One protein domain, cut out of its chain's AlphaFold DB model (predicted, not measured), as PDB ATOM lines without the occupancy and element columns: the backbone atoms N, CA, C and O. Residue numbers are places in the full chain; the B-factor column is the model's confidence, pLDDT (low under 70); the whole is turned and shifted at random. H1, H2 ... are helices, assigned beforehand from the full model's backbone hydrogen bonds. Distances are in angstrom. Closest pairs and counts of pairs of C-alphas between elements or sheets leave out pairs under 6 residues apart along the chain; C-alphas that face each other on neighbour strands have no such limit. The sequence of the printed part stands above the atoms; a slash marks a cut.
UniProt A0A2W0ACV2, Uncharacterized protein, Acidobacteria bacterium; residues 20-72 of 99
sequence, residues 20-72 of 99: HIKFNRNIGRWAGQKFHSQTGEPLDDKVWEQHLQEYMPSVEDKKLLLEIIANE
ATOM      1  N   HIS A  20     132.614 178.016 120.684       97.81
ATOM      2  CA  HIS A  20     131.553 177.302 121.357       97.81
ATOM      3  C   HIS A  20     131.956 176.985 122.803       97.81
ATOM      4  O   HIS A  20     133.072 176.554 123.079       97.81
ATOM      5  N   ILE A  21     131.020 177.113 123.745       97.12
ATOM      6  CA  ILE A  21     131.270 177.031 125.201       97.12
ATOM      7  C   ILE A  21     131.893 175.709 125.697       97.12
ATOM      8  O   ILE A  21     132.370 175.616 126.836       97.12
ATOM      9  N   LYS A  22     131.819 174.671 124.860       98.00
ATOM     10  CA  LYS A  22     132.348 173.323 125.108       98.00
ATOM     11  C   LYS A  22     133.805 173.168 124.661       98.00
ATOM     12  O   LYS A  22     134.466 172.243 125.112       98.00
ATOM     13  N   PHE A  23     134.278 174.037 123.770       98.12
ATOM     14  CA  PHE A  23     135.598 173.938 123.164       98.12
ATOM     15  C   PHE A  23     136.702 174.123 124.208       98.12
ATOM     16  O   PHE A  23     136.648 175.049 125.017       98.12
ATOM     17  N   ASN A  24     137.704 173.242 124.148       97.19
ATOM     18  CA  ASN A  24     138.972 173.345 124.872       97.19
ATOM     19  C   ASN A  24     138.817 173.661 126.377       97.19
ATOM     20  O   ASN A  24     139.343 174.648 126.897       97.19
ATOM     21  N   ARG A  25     138.024 172.843 127.084       97.75
ATOM     22  CA  ARG A  25     137.734 173.025 128.512       97.75
ATOM     23  C   ARG A  25     138.571 172.090 129.376       97.75
ATOM     24  O   ARG A  25     138.585 170.883 129.169       97.75
ATOM     25  N   ASN A  26     139.138 172.659 130.439       97.50
ATOM     26  CA  ASN A  26     139.867 171.917 131.476       97.50
ATOM     27  C   ASN A  26     139.078 171.780 132.791       97.50
ATOM     28  O   ASN A  26     139.580 171.207 133.750       97.50
ATOM     29  N   ILE A  27     137.855 172.323 132.858       97.12
ATOM     30  CA  ILE A  27     137.014 172.318 134.064       97.12
ATOM     31  C   ILE A  27     135.533 172.107 133.727       97.12
ATOM     32  O   ILE A  27     135.072 172.444 132.632       97.12
ATOM     33  N   GLY A  28     134.775 171.628 134.717       97.00
ATOM     34  CA  GLY A  28     133.327 171.439 134.631       97.00
ATOM     35  C   GLY A  28     132.912 170.242 133.772       97.00
ATOM     36  O   GLY A  28     133.722 169.391 133.423       97.00
ATOM     37  N   ARG A  29     131.625 170.186 133.407       97.50
ATOM     38  CA  ARG A  29     131.011 169.025 132.731       97.50
ATOM     39  C   ARG A  29     131.576 168.672 131.348       97.50
ATOM     40  O   ARG A  29     131.250 167.610 130.839       97.50
ATOM     41  N   TRP A  30     132.352 169.570 130.735       97.69
ATOM     42  CA  TRP A  30     132.977 169.388 129.418       97.69
ATOM     43  C   TRP A  30     134.506 169.265 129.504       97.69
ATOM     44  O   TRP A  30     135.179 169.323 128.481       97.69
ATOM     45  N   ALA A  31     135.062 169.126 130.714       97.81
ATOM     46  CA  ALA A  31     136.500 168.991 130.915       97.81
ATOM     47  C   ALA A  31     137.062 167.771 130.172       97.81
ATOM     48  O   ALA A  31     136.505 166.678 130.279       97.81
ATOM     49  N   GLY A  32     138.155 167.965 129.430       96.25
ATOM     50  CA  GLY A  32     138.853 166.894 128.709       96.25
ATOM     51  C   GLY A  32     138.096 166.316 127.507       96.25
ATOM     52  O   GLY A  32     138.588 165.385 126.876       96.25
ATOM     53  N   GLN A  33     136.918 166.850 127.176       97.06
ATOM     54  CA  GLN A  33     136.134 166.418 126.021       97.06
ATOM     55  C   GLN A  33     136.470 167.246 124.779       97.06
ATOM     56  O   GLN A  33     136.869 168.409 124.863       97.06
ATOM     57  N   LYS A  34     136.284 166.628 123.612       98.00
ATOM     58  CA  LYS A  34     136.731 167.134 122.312       98.00
ATOM     59  C   LYS A  34     135.517 167.601 121.520       98.00
ATOM     60  O   LYS A  34     134.651 166.799 121.184       98.00
ATOM     61  N   PHE A  35     135.434 168.903 121.263       98.00
ATOM     62  CA  PHE A  35     134.302 169.518 120.568       98.00
ATOM     63  C   PHE A  35     134.790 170.519 119.531       98.00
ATOM     64  O   PHE A  35     135.762 171.216 119.784       98.00
ATOM     65  N   HIS A  36     134.101 170.658 118.404       97.62
ATOM     66  CA  HIS A  36     134.431 171.648 117.385       97.62
ATOM     67  C   HIS A  36     134.281 173.079 117.931       97.62
ATOM     68  O   HIS A  36     133.311 173.406 118.622       97.62
ATOM     69  N   SER A  37     135.231 173.955 117.601       96.94
ATOM     70  CA  SER A  37     135.303 175.336 118.110       96.94
ATOM     71  C   SER A  37     134.139 176.221 117.666       96.94
ATOM     72  O   SER A  37     133.767 177.118 118.407       96.94
ATOM     73  N   GLN A  38     133.553 175.996 116.489       95.44
ATOM     74  CA  GLN A  38     132.379 176.746 116.009       95.44
ATOM     75  C   GLN A  38     131.048 176.038 116.303       95.44
ATOM     76  O   GLN A  38     130.192 176.607 116.975       95.44
ATOM     77  N   THR A  39     130.870 174.797 115.830       96.44
ATOM     78  CA  THR A  39     129.588 174.073 115.918       96.44
ATOM     79  C   THR A  39     129.314 173.453 117.288       96.44
ATOM     80  O   THR A  39     128.158 173.265 117.659       96.44
ATOM     81  N   GLY A  40     130.350 173.144 118.078       96.94
ATOM     82  CA  GLY A  40     130.186 172.466 119.367       96.94
ATOM     83  C   GLY A  40     129.814 170.984 119.270       96.94
ATOM     84  O   GLY A  40     129.369 170.408 120.274       96.94
ATOM     85  N   GLU A  41     129.973 170.391 118.088       97.81
ATOM     86  CA  GLU A  41     129.809 168.961 117.825       97.81
ATOM     87  C   GLU A  41     131.003 168.167 118.365       97.81
ATOM     88  O   GLU A  41     132.115 168.697 118.388       97.81
ATOM     89  N   PRO A  42     130.797 166.935 118.859       97.44
ATOM     90  CA  PRO A  42     131.890 166.094 119.331       97.44
ATOM     91  C   PRO A  42     132.841 165.746 118.181       97.44
ATOM     92  O   PRO A  42     132.405 165.533 117.053       97.44
ATOM     93  N   LEU A  43     134.136 165.686 118.485       97.06
ATOM     94  CA  LEU A  43     135.184 165.333 117.529       97.06
ATOM     95  C   LEU A  43     135.917 164.069 117.974       97.06
ATOM     96  O   LEU A  43     136.183 163.888 119.163       97.06
ATOM     97  N   ASP A  44     136.304 163.249 116.999       96.38
ATOM     98  CA  ASP A  44     137.207 162.122 117.218       96.38
ATOM     99  C   ASP A  44     138.636 162.595 117.499       96.38
ATOM    100  O   ASP A  44     139.045 163.691 117.110       96.38
ATOM    101  N   ASP A  45     139.434 161.727 118.115       93.69
ATOM    102  CA  ASP A  45     140.783 162.040 118.590       93.69
ATOM    103  C   ASP A  45     141.708 162.606 117.508       93.69
ATOM    104  O   ASP A  45     142.343 163.638 117.719       93.69
ATOM    105  N   LYS A  46     141.732 161.977 116.330       93.81
ATOM    106  CA  LYS A  46     142.573 162.415 115.208       93.81
ATOM    107  C   LYS A  46     142.136 163.770 114.649       93.81
ATOM    108  O   LYS A  46     142.975 164.598 114.306       93.81
ATOM    109  N   VAL A  47     140.824 163.994 114.550       95.25
ATOM    110  CA  VAL A  47     140.262 165.253 114.036       95.25
ATOM    111  C   VAL A  47     140.496 166.371 115.045       95.25
ATOM    112  O   VAL A  47     140.850 167.480 114.666       95.25
ATOM    113  N   TRP A  48     140.372 166.071 116.335       96.12
ATOM    114  CA  TRP A  48     140.638 167.008 117.417       96.12
ATOM    115  C   TRP A  48     142.074 167.530 117.423       96.12
ATOM    116  O   TRP A  48     142.274 168.726 117.608       96.12
ATOM    117  N   GLU A  49     143.072 166.669 117.212       95.38
ATOM    118  CA  GLU A  49     144.478 167.094 117.165       95.38
ATOM    119  C   GLU A  49     144.741 168.079 116.022       95.38
ATOM    120  O   GLU A  49     145.369 169.116 116.235       95.38
ATOM    121  N   GLN A  50     144.204 167.797 114.834       95.25
ATOM    122  CA  GLN A  50     144.292 168.696 113.681       95.25
ATOM    123  C   GLN A  50     143.545 170.008 113.942       95.25
ATOM    124  O   GLN A  50     144.084 171.093 113.734       95.25
ATOM    125  N   HIS A  51     142.332 169.911 114.487       95.69
ATOM    126  CA  HIS A  51     141.506 171.061 114.843       95.69
ATOM    127  C   HIS A  51     142.190 171.947 115.891       95.69
ATOM    128  O   HIS A  51     142.126 173.169 115.820       95.69
ATOM    129  N   LEU A  52     142.890 171.364 116.866       95.12
ATOM    130  CA  LEU A  52     143.656 172.132 117.844       95.12
ATOM    131  C   LEU A  52     144.827 172.883 117.212       95.12
ATOM    132  O   LEU A  52     145.061 174.023 117.598       95.12
ATOM    133  N   GLN A  53     145.543 172.272 116.267       93.88
ATOM    134  CA  GLN A  53     146.655 172.931 115.574       93.88
ATOM    135  C   GLN A  53     146.188 174.132 114.746       93.88
ATOM    136  O   GLN A  53     146.897 175.129 114.677       93.88
ATOM    137  N   GLU A  54     144.995 174.059 114.153       93.94
ATOM    138  CA  GLU A  54     144.428 175.161 113.370       93.94
ATOM    139  C   GLU A  54     143.839 176.279 114.252       93.94
ATOM    140  O   GLU A  54     143.929 177.457 113.908       93.94
ATOM    141  N   TYR A  55     143.239 175.938 115.398       94.81
ATOM    142  CA  TYR A  55     142.483 176.897 116.218       94.81
ATOM    143  C   TYR A  55     143.230 177.433 117.444       94.81
ATOM    144  O   TYR A  55     142.747 178.375 118.080       94.81
ATOM    145  N   MET A  56     144.377 176.858 117.807       95.94
ATOM    146  CA  MET A  56     145.205 177.322 118.919       95.94
ATOM    147  C   MET A  56     146.568 177.802 118.417       95.94
ATOM    148  O   MET A  56     147.148 177.158 117.549       95.94
ATOM    149  N   PRO A  57     147.140 178.868 119.008       96.88
ATOM    150  CA  PRO A  57     148.481 179.312 118.645       96.88
ATOM    151  C   PRO A  57     149.526 178.207 118.845       96.88
ATOM    152  O   PRO A  57     149.668 177.667 119.957       96.88
ATOM    153  N   SER A  58     150.279 177.926 117.785       96.00
ATOM    154  CA  SER A  58     151.401 176.988 117.765       96.00
ATOM    155  C   SER A  58     152.598 177.505 118.579       96.00
ATOM    156  O   SER A  58     152.566 178.578 119.196       96.00
ATOM    157  N   VAL A  59     153.673 176.718 118.636       96.56
ATOM    158  CA  VAL A  59     154.926 177.152 119.273       96.56
ATOM    159  C   VAL A  59     155.583 178.250 118.434       96.56
ATOM    160  O   VAL A  59     156.092 179.233 118.976       96.56
ATOM    161  N   GLU A  60     155.506 178.114 117.117       96.94
ATOM    162  CA  GLU A  60     156.028 179.033 116.116       96.94
ATOM    163  C   GLU A  60     155.296 180.377 116.178       96.94
ATOM    164  O   GLU A  60     155.953 181.417 116.229       96.94
ATOM    165  N   ASP A  61     153.963 180.368 116.301       97.38
ATOM    166  CA  ASP A  61     153.161 181.590 116.458       97.38
ATOM    167  C   ASP A  61     153.560 182.369 117.713       97.38
ATOM    168  O   ASP A  61     153.700 183.592 117.691       97.38
ATOM    169  N   LYS A  62     153.783 181.660 118.828       97.31
ATOM    170  CA  LYS A  62     154.211 182.279 120.092       97.31
ATOM    171  C   LYS A  62     155.608 182.875 119.972       97.31
ATOM    172  O   LYS A  62     155.844 183.968 120.481       97.31
ATOM    173  N   LYS A  63     156.528 182.180 119.300       98.00
ATOM    174  CA  LYS A  63     157.882 182.687 119.054       98.00
ATOM    175  C   LYS A  63     157.849 183.947 118.189       98.00
ATOM    176  O   LYS A  63     158.474 184.937 118.560       98.00
ATOM    177  N   LEU A  64     157.083 183.927 117.098       97.81
ATOM    178  CA  LEU A  64     156.897 185.085 116.223       97.81
ATOM    179  C   LEU A  64     156.290 186.267 116.988       97.81
ATOM    180  O   LEU A  64     156.774 187.388 116.871       97.81
ATOM    181  N   LEU A  65     155.273 186.023 117.819       96.88
ATOM    182  CA  LEU A  65     154.674 187.065 118.652       96.88
ATOM    183  C   LEU A  65     155.713 187.724 119.572       96.88
ATOM    184  O   LEU A  65     155.758 188.948 119.662       96.88
ATOM    185  N   LEU A  66     156.562 186.934 120.237       97.12
ATOM    186  CA  LEU A  66     157.618 187.465 121.106       97.12
ATOM    187  C   LEU A  66     158.654 188.285 120.328       97.12
ATOM    188  O   LEU A  66     159.106 189.318 120.815       97.12
ATOM    189  N   GLU A  67     158.999 187.856 119.115       97.81
ATOM    190  CA  GLU A  67     159.906 188.589 118.231       97.81
ATOM    191  C   GLU A  67     159.315 189.936 117.792       97.81
ATOM    192  O   GLU A  67     159.999 190.958 117.856       97.81
ATOM    193  N   ILE A  68     158.031 189.963 117.417       97.19
ATOM    194  CA  ILE A  68     157.309 191.195 117.066       97.19
ATOM    195  C   ILE A  68     157.301 192.157 118.255       97.19
ATOM    196  O   ILE A  68     157.648 193.324 118.095       97.19
ATOM    197  N   ILE A  69     156.962 191.672 119.454       95.19
ATOM    198  CA  ILE A  69     156.922 192.496 120.671       95.19
ATOM    199  C   ILE A  69     158.298 193.102 120.979       95.19
ATOM    200  O   ILE A  69     158.377 194.255 121.405       95.19
ATOM    201  N   ALA A  70     159.375 192.337 120.783       95.38
ATOM    202  CA  ALA A  70     160.731 192.791 121.068       95.38
ATOM    203  C   ALA A  70     161.247 193.822 120.050       95.38
ATOM    204  O   ALA A  70     161.973 194.742 120.431       95.38
ATOM    205  N   ASN A  71     160.881 193.677 118.771       96.31
ATOM    206  CA  ASN A  71     161.556 194.379 117.677       96.31
ATOM    207  C   ASN A  71     160.696 195.441 116.970       96.31
ATOM    208  O   ASN A  71     161.241 196.441 116.500       96.31
ATOM    209  N   GLU A  72     159.373 195.279 116.900       94.94
ATOM    210  CA  GLU A  72     158.486 196.187 116.164       94.94
ATOM    211  C   GLU A  72     157.755 197.131 117.121       94.94
ATOM    212  O   GLU A  72     156.775 196.763 117.755       94.94
TER     213      GLU A  72
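AT A GLANCE: This is residues 20 to 72 of the 99 residues of an uncharacterized protein of Acidobacteria bacterium (UniProt A0A2W0ACV2). Residues 20 to 44 form a looped head with no named element; from it two helices, H1 then H2, follow one after the other, and residues 58 to 64 and 66 to 72, mostly H2, stick out as a free arm. The printed part has 53 residues, of which 24, under half, are in the two named helices; the class is all helix, with no named strand. It is loose, with a radius of gyration of the C-alphas of 14.1 A, and elongated, spanning 42 by 23 by 17 A.

IN THESE COORDINATES: Begin at C-alpha 20, at (131.553, 177.302, 121.357), and pass the loops to C-alpha 45 at (140.783, 162.040, 118.590). There H1, residues 45 to 55, begins and runs 15.1 A. H2, residues 59 to 71, runs 18.5 A to C-alpha 71 at (161.556, 194.379, 117.677).

HOW THE PARTS SIT: Look at residues 56 to 58 for the tight link; H1 and H2 are apart. In both helices every O i to N i+4 pair is within hydrogen-bond range.

THE WHOLE: The two C-alphas farthest apart, of Arg 29 and Asn 71, are 42.5 A apart. The printed part has no cut, and no printed residue is under 70 in pLDDT.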